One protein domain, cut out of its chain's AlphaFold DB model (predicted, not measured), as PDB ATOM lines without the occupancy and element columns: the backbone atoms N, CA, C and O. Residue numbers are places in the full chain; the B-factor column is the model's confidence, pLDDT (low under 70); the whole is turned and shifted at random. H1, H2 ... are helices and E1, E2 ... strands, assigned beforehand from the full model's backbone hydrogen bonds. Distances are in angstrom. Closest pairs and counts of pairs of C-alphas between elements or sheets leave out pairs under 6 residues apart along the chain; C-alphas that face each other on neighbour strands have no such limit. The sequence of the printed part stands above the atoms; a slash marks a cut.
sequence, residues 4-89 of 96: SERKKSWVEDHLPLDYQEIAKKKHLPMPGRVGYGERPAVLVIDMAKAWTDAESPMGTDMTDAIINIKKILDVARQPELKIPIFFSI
ATOM      1  N   SER A   4      29.757  16.548 -86.931       70.75
ATOM      2  CA  SER A   4      28.371  17.004 -86.793       70.75
ATOM      3  C   SER A   4      28.212  18.477 -87.177       70.75
ATOM      4  O   SER A   4      27.274  18.822 -87.892       70.75
ATOM      5  N   GLU A   5      29.153  19.339 -86.784       72.75
ATOM      6  CA  GLU A   5      29.155  20.757 -87.160       72.75
ATOM      7  C   GLU A   5      29.403  20.957 -88.664       72.75
ATOM      8  O   GLU A   5      28.722  21.766 -89.290       72.75
ATOM      9  N   ARG A   6      30.306  20.173 -89.276       71.75
ATOM     10  CA  ARG A   6      30.525  20.188 -90.735       71.75
ATOM     11  C   ARG A   6      29.287  19.757 -91.510       71.75
ATOM     12  O   ARG A   6      28.939  20.397 -92.494       71.75
ATOM     13  N   LYS A   7      28.629  18.677 -91.080       63.12
ATOM     14  CA  LYS A   7      27.421  18.167 -91.740       63.12
ATOM     15  C   LYS A   7      26.268  19.164 -91.622       63.12
ATOM     16  O   LYS A   7      25.540  19.355 -92.586       63.12
ATOM     17  N   LYS A   8      26.151  19.848 -90.479       67.25
ATOM     18  CA  LYS A   8      25.155  20.902 -90.261       67.25
ATOM     19  C   LYS A   8      25.398  22.131 -91.149       67.25
ATOM     20  O   LYS A   8      24.467  22.547 -91.826       67.25
ATOM     21  N   SER A   9      26.633  22.637 -91.221       68.81
ATOM     22  CA  SER A   9      26.996  23.725 -92.149       68.81
ATOM     23  C   SER A   9      26.778  23.317 -93.605       68.81
ATOM     24  O   SER A   9      26.160  24.059 -94.354       68.81
ATOM     25  N   TRP A  10      27.174  22.105 -94.006       63.31
ATOM     26  CA  TRP A  10      26.945  21.632 -95.372       63.31
ATOM     27  C   TRP A  10      25.454  21.586 -95.727       63.31
ATOM     28  O   TRP A  10      25.075  22.011 -96.813       63.31
ATOM     29  N   VAL A  11      24.604  21.128 -94.804       63.69
ATOM     30  CA  VAL A  11      23.144  21.135 -94.968       63.69
ATOM     31  C   VAL A  11      22.604  22.564 -95.077       63.69
ATOM     32  O   VAL A  11      21.858  22.848 -96.005       63.69
ATOM     33  N   GLU A  12      22.998  23.474 -94.190       64.38
ATOM     34  CA  GLU A  12      22.548  24.875 -94.221       64.38
ATOM     35  C   GLU A  12      23.005  25.620 -95.490       64.38
ATOM     36  O   GLU A  12      22.259  26.441 -96.026       64.38
ATOM     37  N   ASP A  13      24.196  25.297 -95.997       65.31
ATOM     38  CA  ASP A  13      24.810  25.958 -97.150       65.31
ATOM     39  C   ASP A  13      24.400  25.340 -98.506       65.31
ATOM     40  O   ASP A  13      24.422  26.037 -99.525       65.31
ATOM     41  N   HIS A  14      24.045  24.046 -98.552       61.31
ATOM     42  CA  HIS A  14      23.880  23.292 -99.810       61.31
ATOM     43  C   HIS A  14      22.553  22.550 -99.966       61.31
ATOM     44  O   HIS A  14      22.220  22.192-101.099       61.31
ATOM     45  N   LEU A  15      21.773  22.324 -98.902       54.03
ATOM     46  CA  LEU A  15      20.380  21.940 -99.109       54.03
ATOM     47  C   LEU A  15      19.608  23.211 -99.453       54.03
ATOM     48  O   LEU A  15      19.570  24.138 -98.643       54.03
ATOM     49  N   PRO A  16      18.993  23.294-100.643       53.72
ATOM     50  CA  PRO A  16      18.063  24.364-100.906       53.72
ATOM     51  C   PRO A  16      16.968  24.308 -99.838       53.72
ATOM     52  O   PRO A  16      16.122  23.413 -99.847       53.72
ATOM     53  N   LEU A  17      17.006  25.280 -98.917       56.62
ATOM     54  CA  LEU A  17      15.825  25.790 -98.231       56.62
ATOM     55  C   LEU A  17      14.693  25.812 -99.256       56.62
ATOM     56  O   LEU A  17      14.939  26.220-100.391       56.62
ATOM     57  N   ASP A  18      13.527  25.311 -98.848       67.44
ATOM     58  CA  ASP A  18      12.252  25.309 -99.570       67.44
ATOM     59  C   ASP A  18      12.288  26.098-100.891       67.44
ATOM     60  O   ASP A  18      12.566  27.299-100.908       67.44
ATOM     61  N   TYR A  19      11.978  25.443-102.013       64.81
ATOM     62  CA  TYR A  19      11.944  26.081-103.332       64.81
ATOM     63  C   TYR A  19      11.163  27.407-103.326       64.81
ATOM     64  O   TYR A  19      11.511  28.320-104.072       64.81
ATOM     65  N   GLN A  20      10.154  27.545-102.456       62.19
ATOM     66  CA  GLN A  20       9.433  28.797-102.209       62.19
ATOM     67  C   GLN A  20      10.363  29.931-101.744       62.19
ATOM     68  O   GLN A  20      10.330  31.025-102.306       62.19
ATOM     69  N   GLU A  21      11.230  29.676-100.764       69.69
ATOM     70  CA  GLU A  21      12.217  30.629-100.243       69.69
ATOM     71  C   GLU A  21      13.261  30.995-101.305       69.69
ATOM     72  O   GLU A  21      13.618  32.166-101.456       69.69
ATOM     73  N   ILE A  22      13.706  30.024-102.111       71.31
ATOM     74  CA  ILE A  22      14.622  30.288-103.232       71.31
ATOM     75  C   ILE A  22      13.950  31.127-104.308       71.31
ATOM     76  O   ILE A  22      14.547  32.101-104.773       71.31
ATOM     77  N   ALA A  23      12.726  30.772-104.700       70.12
ATOM     78  CA  ALA A  23      11.971  31.502-105.704       70.12
ATOM     79  C   ALA A  23      11.735  32.947-105.251       70.12
ATOM     80  O   ALA A  23      11.993  33.879-106.012       70.12
ATOM     81  N   LYS A  24      11.382  33.145-103.977       70.81
ATOM     82  CA  LYS A  24      11.206  34.460-103.357       70.81
ATOM     83  C   LYS A  24      12.508  35.265-103.308       70.81
ATOM     84  O   LYS A  24      12.537  36.396-103.783       70.81
ATOM     85  N   LYS A  25      13.606  34.691-102.799       76.19
ATOM     86  CA  LYS A  25      14.921  35.360-102.710       76.19
ATOM     87  C   LYS A  25      15.463  35.745-104.088       76.19
ATOM     88  O   LYS A  25      16.033  36.821-104.256       76.19
ATOM     89  N   LYS A  26      15.291  34.869-105.080       76.75
ATOM     90  CA  LYS A  26      15.785  35.071-106.448       76.75
ATOM     91  C   LYS A  26      14.786  35.774-107.370       76.75
ATOM     92  O   LYS A  26      15.093  35.922-108.547       76.75
ATOM     93  N   HIS A  27      13.636  36.219-106.853       76.56
ATOM     94  CA  HIS A  27      12.561  36.842-107.636       76.56
ATOM     95  C   HIS A  27      12.155  35.992-108.857       76.56
ATOM     96  O   HIS A  27      11.776  36.517-109.904       76.56
ATOM     97  N   LEU A  28      12.269  34.667-108.732       75.88
ATOM     98  CA  LEU A  28      11.799  33.740-109.750       75.88
ATOM     99  C   LEU A  28      10.272  33.689-109.671       75.88
ATOM    100  O   LEU A  28       9.718  33.775-108.571       75.88
ATOM    101  N   PRO A  29       9.575  33.539-110.808       68.31
ATOM    102  CA  PRO A  29       8.140  33.326-110.778       68.31
ATOM    103  C   PRO A  29       7.830  32.135-109.870       68.31
ATOM    104  O   PRO A  29       8.422  31.062-110.014       68.31
ATOM    105  N   MET A  30       6.910  32.343-108.924       64.56
ATOM    106  CA  MET A  30       6.383  31.264-108.096       64.56
ATOM    107  C   MET A  30       5.883  30.176-109.053       64.56
ATOM    108  O   MET A  30       5.107  30.510-109.957       64.56
ATOM    109  N   PRO A  31       6.319  28.912-108.925       65.69
ATOM    110  CA  PRO A  31       5.857  27.877-109.832       65.69
ATOM    111  C   PRO A  31       4.336  27.775-109.694       65.69
ATOM    112  O   PRO A  31       3.804  27.444-108.635       65.69
ATOM    113  N   GLY A  32       3.631  28.145-110.765       70.88
ATOM    114  CA  GLY A  32       2.187  27.993-110.861       70.88
ATOM    115  C   GLY A  32       1.794  26.516-110.876       70.88
ATOM    116  O   GLY A  32       2.631  25.613-110.915       70.88
ATOM    117  N   ARG A  33       0.489  26.243-110.877       80.69
ATOM    118  CA  ARG A  33       0.002  24.871-111.054       80.69
ATOM    119  C   ARG A  33       0.374  24.373-112.452       80.69
ATOM    120  O   ARG A  33      -0.104  24.925-113.435       80.69
ATOM    121  N   VAL A  34       1.162  23.298-112.519       85.19
ATOM    122  CA  VAL A  34       1.494  22.611-113.785       85.19
ATOM    123  C   VAL A  34       0.257  21.933-114.395       85.19
ATOM    124  O   VAL A  34       0.136  21.844-115.611       85.19
ATOM    125  N   GLY A  35      -0.698  21.511-113.557       87.56
ATOM    126  CA  GLY A  35      -1.901  20.798-113.993       87.56
ATOM    127  C   GLY A  35      -1.652  19.311-114.265       87.56
ATOM    128  O   GLY A  35      -0.560  18.797-114.027       87.56
ATOM    129  N   TYR A  36      -2.690  18.620-114.738       93.81
ATOM    130  CA  TYR A  36      -2.630  17.215-115.144       93.81
ATOM    131  C   TYR A  36      -2.912  17.106-116.642       93.81
ATOM    132  O   TYR A  36      -3.817  17.770-117.147       93.81
ATOM    133  N   GLY A  37      -2.142  16.272-117.341       92.88
ATOM    134  CA  GLY A  37      -2.427  15.900-118.726       92.88
ATOM    135  C   GLY A  37      -3.445  14.761-118.824       92.88
ATOM    136  O   GLY A  37      -3.792  14.128-117.831       92.88
ATOM    137  N   GLU A  38      -3.880  14.457-120.046       95.38
ATOM    138  CA  GLU A  38      -4.902  13.430-120.313       95.38
ATOM    139  C   GLU A  38      -4.347  11.996-120.358       95.38
ATOM    140  O   GLU A  38      -5.101  11.027-120.308       95.38
ATOM    141  N   ARG A  39      -3.023  11.841-120.479       95.56
ATOM    142  CA  ARG A  39      -2.349  10.545-120.668       95.56
ATOM    143  C   ARG A  39      -1.229  10.368-119.641       95.56
ATOM    144  O   ARG A  39      -0.067  10.607-119.972       95.56
ATOM    145  N   PRO A  40      -1.558  10.012-118.390       96.50
ATOM    146  CA  PRO A  40      -0.562   9.905-117.336       96.50
ATOM    147  C   PRO A  40       0.256   8.612-117.450       96.50
ATOM    148  O   PRO A  40      -0.146   7.644-118.095       96.50
ATOM    149  N   ALA A  41       1.398   8.601-116.769       98.00
ATOM    150  CA  ALA A  41       2.219   7.424-116.514       98.00
ATOM    151  C   ALA A  41       2.713   7.467-115.062       98.00
ATOM    152  O   ALA A  41       2.819   8.546-114.473       98.00
ATOM    153  N   VAL A  42       3.030   6.303-114.495       98.38
ATOM    154  CA  VAL A  42       3.656   6.190-113.173       98.38
ATOM    155  C   VAL A  42       5.120   5.816-113.356       98.38
ATOM    156  O   VAL A  42       5.432   4.789-113.957       98.38
ATOM    157  N   LEU A  43       6.014   6.635-112.809       98.38
ATOM    158  CA  LEU A  43       7.441   6.350-112.721       98.38
ATOM    159  C   LEU A  43       7.815   6.194-111.245       98.38
ATOM    160  O   LEU A  43       7.752   7.157-110.484       98.38
ATOM    161  N   VAL A  44       8.189   4.981-110.844       98.00
ATOM    162  CA  VAL A  44       8.708   4.693-109.504       98.00
ATOM    163  C   VAL A  44      10.228   4.726-109.572       98.00
ATOM    164  O   VAL A  44      10.840   3.878-110.223       98.00
ATOM    165  N   ILE A  45      10.826   5.718-108.918       96.50
ATOM    166  CA  ILE A  45      12.267   5.963-108.985       96.50
ATOM    167  C   ILE A  45      12.953   5.302-107.795       96.50
ATOM    168  O   ILE A  45      12.616   5.599-106.653       96.50
ATOM    169  N   ASP A  46      13.901   4.412-108.084       94.12
ATOM    170  CA  ASP A  46      14.913   3.901-107.156       94.12
ATOM    171  C   ASP A  46      14.365   3.377-105.815       94.12
ATOM    172  O   ASP A  46      14.987   3.478-104.766       94.12
ATOM    173  N   MET A  47      13.213   2.704-105.845       95.50
ATOM    174  CA  MET A  47      12.640   2.009-104.678       95.50
ATOM    175  C   MET A  47      13.208   0.588-104.506       95.50
ATOM    176  O   MET A  47      12.504  -0.347-104.121       95.50
ATOM    177  N   ALA A  48      14.489   0.410-104.835       92.25
ATOM    178  CA  ALA A  48      15.226  -0.829-104.609       92.25
ATOM    179  C   ALA A  48      15.719  -0.910-103.153       92.25
ATOM    180  O   ALA A  48      15.909   0.115-102.501       92.25
ATOM    181  N   LYS A  49      15.992  -2.124-102.652       91.56
ATOM    182  CA  LYS A  49      16.413  -2.352-101.252       91.56
ATOM    183  C   LYS A  49      17.648  -1.556-100.830       91.56
ATOM    184  O   LYS A  49      17.733  -1.163 -99.677       91.56
ATOM    185  N   ALA A  50      18.560  -1.269-101.760       90.88
ATOM    186  CA  ALA A  50      19.723  -0.424-101.491       90.88
ATOM    187  C   ALA A  50      19.342   0.943-100.887       90.88
ATOM    188  O   ALA A  50      20.123   1.489-100.110       90.88
ATOM    189  N   TRP A  51      18.147   1.448-101.213       92.69
ATOM    190  CA  TRP A  51      17.603   2.722-100.747       92.69
ATOM    191  C   TRP A  51      16.533   2.577 -99.659       92.69
ATOM    192  O   TRP A  51      16.385   3.471 -98.831       92.69
ATOM    193  N   THR A  52      15.774   1.479 -99.656       93.56
ATOM    194  CA  THR A  52      14.602   1.314 -98.775       93.56
ATOM    195  C   THR A  52      14.846   0.476 -97.524       93.56
ATOM    196  O   THR A  52      13.993   0.455 -96.640       93.56
ATOM    197  N   ASP A  53      15.971  -0.233 -97.451       90.75
ATOM    198  CA  ASP A  53      16.370  -1.003 -96.276       90.75
ATOM    199  C   ASP A  53      17.234  -0.132 -95.359       90.75
ATOM    200  O   ASP A  53      18.314   0.292 -95.763       90.75
ATOM    201  N   ALA A  54      16.779   0.133 -94.134       90.38
ATOM    202  CA  ALA A  54      17.512   0.965 -93.179       90.38
ATOM    203  C   ALA A  54      18.866   0.358 -92.756       90.38
ATOM    204  O   ALA A  54      19.734   1.090 -92.285       90.38
ATOM    205  N   GLU A  55      19.067  -0.947 -92.965       91.75
ATOM    206  CA  GLU A  55      20.344  -1.623 -92.710       91.75
ATOM    207  C   GLU A  55      21.340  -1.474 -93.880       91.75
ATOM    208  O   GLU A  55      22.523  -1.794 -93.748       91.75
ATOM    209  N   SER A  56      20.893  -0.986 -95.045       88.81
ATOM    210  CA  SER A  56      21.774  -0.684 -96.179       88.81
ATOM    211  C   SER A  56      22.614   0.568 -95.887       88.81
ATOM    212  O   SER A  56      22.068   1.562 -95.408       88.81
ATOM    213  N   PRO A  57      23.907   0.616 -96.271       89.75
ATOM    214  CA  PRO A  57      24.761   1.793 -96.061       89.75
ATOM    215  C   PRO A  57      24.215   3.104 -96.644       89.75
ATOM    216  O   PRO A  57      24.571   4.185 -96.182       89.75
ATOM    217  N   MET A  58      23.391   3.006 -97.687       88.12
ATOM    218  CA  MET A  58      22.763   4.146 -98.359       88.12
ATOM    219  C   MET A  58      21.249   4.214 -98.128       88.12
ATOM    220  O   MET A  58      20.581   5.080 -98.691       88.12
ATOM    221  N   GLY A  59      20.702   3.281 -97.350       90.75
ATOM    222  CA  GLY A  59      19.271   3.151 -97.167       90.75
ATOM    223  C   GLY A  59      18.726   4.007 -96.034       90.75
ATOM    224  O   GLY A  59      19.449   4.537 -95.191       90.75
ATOM    225  N   THR A  60      17.410   4.156 -96.038       91.69
ATOM    226  CA  THR A  60      16.646   4.804 -94.973       91.69
ATOM    227  C   THR A  60      15.299   4.110 -94.840       91.69
ATOM    228  O   THR A  60      14.840   3.449 -95.773       91.69
ATOM    229  N   ASP A  61      14.637   4.278 -93.695       93.44
ATOM    230  CA  ASP A  61      13.244   3.860 -93.565       93.44
ATOM    231  C   ASP A  61      12.377   4.659 -94.550       93.44
ATOM    232  O   ASP A  61      12.253   5.882 -94.460       93.44
ATOM    233  N   MET A  62      11.806   3.943 -95.516       95.56
ATOM    234  CA  MET A  62      10.939   4.474 -96.567       95.56
ATOM    235  C   MET A  62       9.518   3.910 -96.461       95.56
ATOM    236  O   MET A  62       8.766   3.952 -97.437       95.56
ATOM    237  N   THR A  63       9.129   3.367 -95.303       95.00
ATOM    238  CA  THR A  63       7.851   2.666 -95.105       95.00
ATOM    239  C   THR A  63       6.653   3.500 -95.564       95.00
ATOM    240  O   THR A  63       5.829   3.023 -96.349       95.00
ATOM    241  N   ASP A  64       6.587   4.773 -95.171       96.38
ATOM    242  CA  ASP A  64       5.495   5.672 -95.565       96.38
ATOM    243  C   ASP A  64       5.460   5.929 -97.075       96.38
ATOM    244  O   ASP A  64       4.387   5.949 -97.692       96.38
ATOM    245  N   ALA A  65       6.627   6.091 -97.702       95.69
ATOM    246  CA  ALA A  65       6.722   6.253 -99.147       95.69
ATOM    247  C   ALA A  65       6.243   4.984 -99.869       95.69
ATOM    248  O   ALA A  65       5.413   5.070-100.773       95.69
ATOM    249  N   ILE A  66       6.680   3.803 -99.422       96.81
ATOM    250  CA  ILE A  66       6.284   2.500 -99.975       96.81
ATOM    251  C   ILE A  66       4.767   2.301 -99.882       96.81
ATOM    252  O   ILE A  66       4.135   1.923-100.872       96.81
ATOM    253  N   ILE A  67       4.163   2.587 -98.725       98.06
ATOM    254  CA  ILE A  67       2.713   2.460 -98.520       98.06
ATOM    255  C   ILE A  67       1.945   3.357 -99.494       98.06
ATOM    256  O   ILE A  67       0.951   2.926-100.083       98.06
ATOM    257  N   ASN A  68       2.384   4.599 -99.699       98.44
ATOM    258  CA  ASN A  68       1.685   5.522-100.593       98.44
ATOM    259  C   ASN A  68       1.934   5.220-102.078       98.44
ATOM    260  O   ASN A  68       0.996   5.293-102.872       98.44
ATOM    261  N   ILE A  69       3.139   4.783-102.452       98.31
ATOM    262  CA  ILE A  69       3.432   4.281-103.803       98.31
ATOM    263  C   ILE A  69       2.549   3.077-104.119       98.31
ATOM    264  O   ILE A  69       1.984   3.004-105.209       98.31
ATOM    265  N   LYS A  70       2.354   2.164-103.159       98.25
ATOM    266  CA  LYS A  70       1.451   1.024-103.332       98.25
ATOM    267  C   LYS A  70       0.029   1.472-103.674       98.25
ATOM    268  O   LYS A  70      -0.523   0.959-104.637       98.25
ATOM    269  N   LYS A  71      -0.531   2.471-102.980       98.62
ATOM    270  CA  LYS A  71      -1.874   3.004-103.293       98.62
ATOM    271  C   LYS A  71      -1.968   3.527-104.731       98.62
ATOM    272  O   LYS A  71      -2.960   3.279-105.410       98.62
ATOM    273  N   ILE A  72      -0.934   4.228-105.203       98.31
ATOM    274  CA  ILE A  72      -0.864   4.720-106.589       98.31
ATOM    275  C   ILE A  72      -0.826   3.542-107.568       98.31
ATOM    276  O   ILE A  72      -1.564   3.531-108.551       98.31
ATOM    277  N   LEU A  73       0.011   2.539-107.291       98.44
ATOM    278  CA  LEU A  73       0.148   1.351-108.128       98.44
ATOM    279  C   LEU A  73      -1.127   0.501-108.155       98.44
ATOM    280  O   LEU A  73      -1.449  -0.041-109.206       98.44
ATOM    281  N   ASP A  74      -1.849   0.390-107.041       98.50
ATOM    282  CA  ASP A  74      -3.102  -0.366-106.956       98.50
ATOM    283  C   ASP A  74      -4.168   0.231-107.887       98.50
ATOM    284  O   ASP A  74      -4.874  -0.510-108.569       98.50
ATOM    285  N   VAL A  75      -4.232   1.563-107.991       98.19
ATOM    286  CA  VAL A  75      -5.089   2.243-108.974       98.19
ATOM    287  C   VAL A  75      -4.525   2.076-110.382       98.19
ATOM    288  O   VAL A  75      -5.227   1.603-111.265       98.19
ATOM    289  N   ALA A  76      -3.250   2.401-110.610       97.81
ATOM    290  CA  ALA A  76      -2.650   2.381-111.948       97.81
ATOM    291  C   ALA A  76      -2.665   0.992-112.620       97.81
ATOM    292  O   ALA A  76      -2.682   0.910-113.846       97.81
ATOM    293  N   ARG A  77      -2.674  -0.095-111.833       97.94
ATOM    294  CA  ARG A  77      -2.752  -1.486-112.315       97.94
ATOM    295  C   ARG A  77      -4.161  -1.945-112.683       97.94
ATOM    296  O   ARG A  77      -4.292  -3.055-113.198       97.94
ATOM    297  N   GLN A  78      -5.194  -1.141-112.431       98.00
ATOM    298  CA  GLN A  78      -6.551  -1.456-112.875       98.00
ATOM    299  C   GLN A  78      -6.558  -1.633-114.407       98.00
ATOM    300  O   GLN A  78      -6.141  -0.711-115.122       98.00
ATOM    301  N   PRO A  79      -6.983  -2.802-114.933       95.06
ATOM    302  CA  PRO A  79      -6.906  -3.118-116.363       95.06
ATOM    303  C   PRO A  79      -7.587  -2.089-117.271       95.06
ATOM    304  O   PRO A  79      -7.189  -1.897-118.422       95.06
ATOM    305  N   GLU A  80      -8.608  -1.412-116.753       96.94
ATOM    306  CA  GLU A  80      -9.434  -0.447-117.468       96.94
ATOM    307  C   GLU A  80      -8.693   0.873-117.716       96.94
ATOM    308  O   GLU A  80      -8.940   1.532-118.727       96.94
ATOM    309  N   LEU A  81      -7.762   1.247-116.829       95.75
ATOM    310  CA  LEU A  81      -7.057   2.528-116.902       95.75
ATOM    311  C   LEU A  81      -5.882   2.510-117.885       95.75
ATOM    312  O   LEU A  81      -5.529   3.555-118.425       95.75
ATOM    313  N   LYS A  82      -5.282   1.336-118.136       94.94
ATOM    314  CA  LYS A  82      -4.164   1.155-119.085       94.94
ATOM    315  C   LYS A  82      -2.996   2.130-118.850       94.94
ATOM    316  O   LYS A  82      -2.379   2.606-119.805       94.94
ATOM    317  N   ILE A  83      -2.694   2.436-117.586       98.12
ATOM    318  CA  ILE A  83      -1.617   3.364-117.222       98.12
ATOM    319  C   ILE A  83      -0.256   2.679-117.394       98.12
ATOM    320  O   ILE A  83      -0.038   1.616-116.809       98.12
ATOM    321  N   PRO A  84       0.689   3.265-118.149       98.31
ATOM    322  CA  PRO A  84       2.062   2.776-118.193       98.31
ATOM    323  C   PRO A  84       2.740   2.919-116.826       98.31
ATOM    324  O   PRO A  84       2.675   3.982-116.205       98.31
ATOM    325  N   ILE A  85       3.416   1.861-116.376       98.56
ATOM    326  CA  ILE A  85       4.140   1.827-115.100       98.56
ATOM    327  C   ILE A  85       5.596   1.460-115.379       98.56
ATOM    328  O   ILE A  85       5.873   0.401-115.940       98.56
ATOM    329  N   PHE A  86       6.518   2.318-114.951       98.38
ATOM    330  CA  PHE A  86       7.959   2.133-115.099       98.38
ATOM    331  C   PHE A  86       8.644   2.143-113.734       98.38
ATOM    332  O   PHE A  86       8.272   2.912-112.847       98.38
ATOM    333  N   PHE A  87       9.674   1.315-113.596       97.25
ATOM    334  CA  PHE A  87      10.560   1.297-112.437       97.25
ATOM    335  C   PHE A  87      11.973   1.613-112.911       97.25
ATOM    336  O   PHE A  87      12.445   0.986-113.862       97.25
ATOM    337  N   SER A  88      12.640   2.561-112.258       96.06
ATOM    338  CA  SER A  88      14.088   2.706-112.392       96.06
ATOM    339  C   SER A  88      14.794   1.929-111.292       96.06
ATOM    340  O   SER A  88      14.279   1.742-110.187       96.06
ATOM    341  N   ILE A  89      15.993   1.476-111.620       92.12
ATOM    342  CA  ILE A  89      16.951   0.951-110.666       92.12
ATOM    343  C   ILE A  89      18.335   1.382-111.130       92.12
ATOM    344  O   ILE A  89      18.603   1.423-112.331       92.12
TER     345      ILE A  89
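What this domain is: This is residues 4 to 89 of the 96 residues of an uncharacterized protein of Dehalococcoidales bacterium (UniProt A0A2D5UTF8). An open, loosely spread model: H1 and H2 lie far off at one end, and a long stretch without a named element, residues 26 to 41, leads from them to a small folded part. There the short parallel strands E1 and E2 lie side by side, H4 runs past them mainly by E1, and H3 lies between E1 and H4 along the chain; residues 4 to 18 and 32 to 38 stand free. The printed part has 86 residues, with four named helices and two named strands in the order H1, H2, E1, H3, H4, E2, and the sheet has the order E1, E2, all parallel. The class is mostly helix, though under half of the residues are in named elements. The whole is flat, spanning 51 by 41 by 19 A, and only just loose, close to extended, with a radius of gyration of the C-alphas of 18.0 A.

Where its parts are: H1, residues 4 to 14, begins at C-alpha 4 (28.371, 17.004, -86.793) and is 15.1 A long. H2 is residues 19 to 25, 9.8 A. E1 is residues 42 to 44, beginning at C-alpha 42 (3.656, 6.190, -113.173). H3 is residues 49 to 52. H4, residues 63 to 76, is the longest helix, 19.9 A. E2, residues 85 to 87, ends at C-alpha 87 (10.560, 1.297, -112.437).

How they stand to each other: E1 and E2 are parallel neighbours with 16 degrees between their directions; N 44 and O 86 are 2.9 A apart, within hydrogen-bond range, as are N 86 and O 42, also 2.9 A. E1, H3, H4 and E2 form a strand-helix-strand unit, two parallel neighbour strands with helices between, and its crossover is right-handed. The closest C-alphas of E1 and H4 are those of Val 42 and Ala 76, 7.5 A apart; those of H4 and E2 are Ala 76 and Ile 85, also 7.5 A. H3 and H4 are close but not clearly touching, the closest C-alphas being those of Thr 52 and Thr 63, 7.8 A. H1 and H2 are apart, and both are apart from H3, H4 and E2. In H1, H2 and H4 every O i to N i+4 pair is within hydrogen-bond range; H3 is too short for such a pair.

The domain as a whole: The C-alphas farthest apart, of Glu 5 and Glu 80, are 53.5 A apart. The printed part has no cut. The link from H2 to E1 is long, 16 residues. The mean pLDDT of the printed part is 85.5, and residues 7 to 21 and 29 to 31 are under 70.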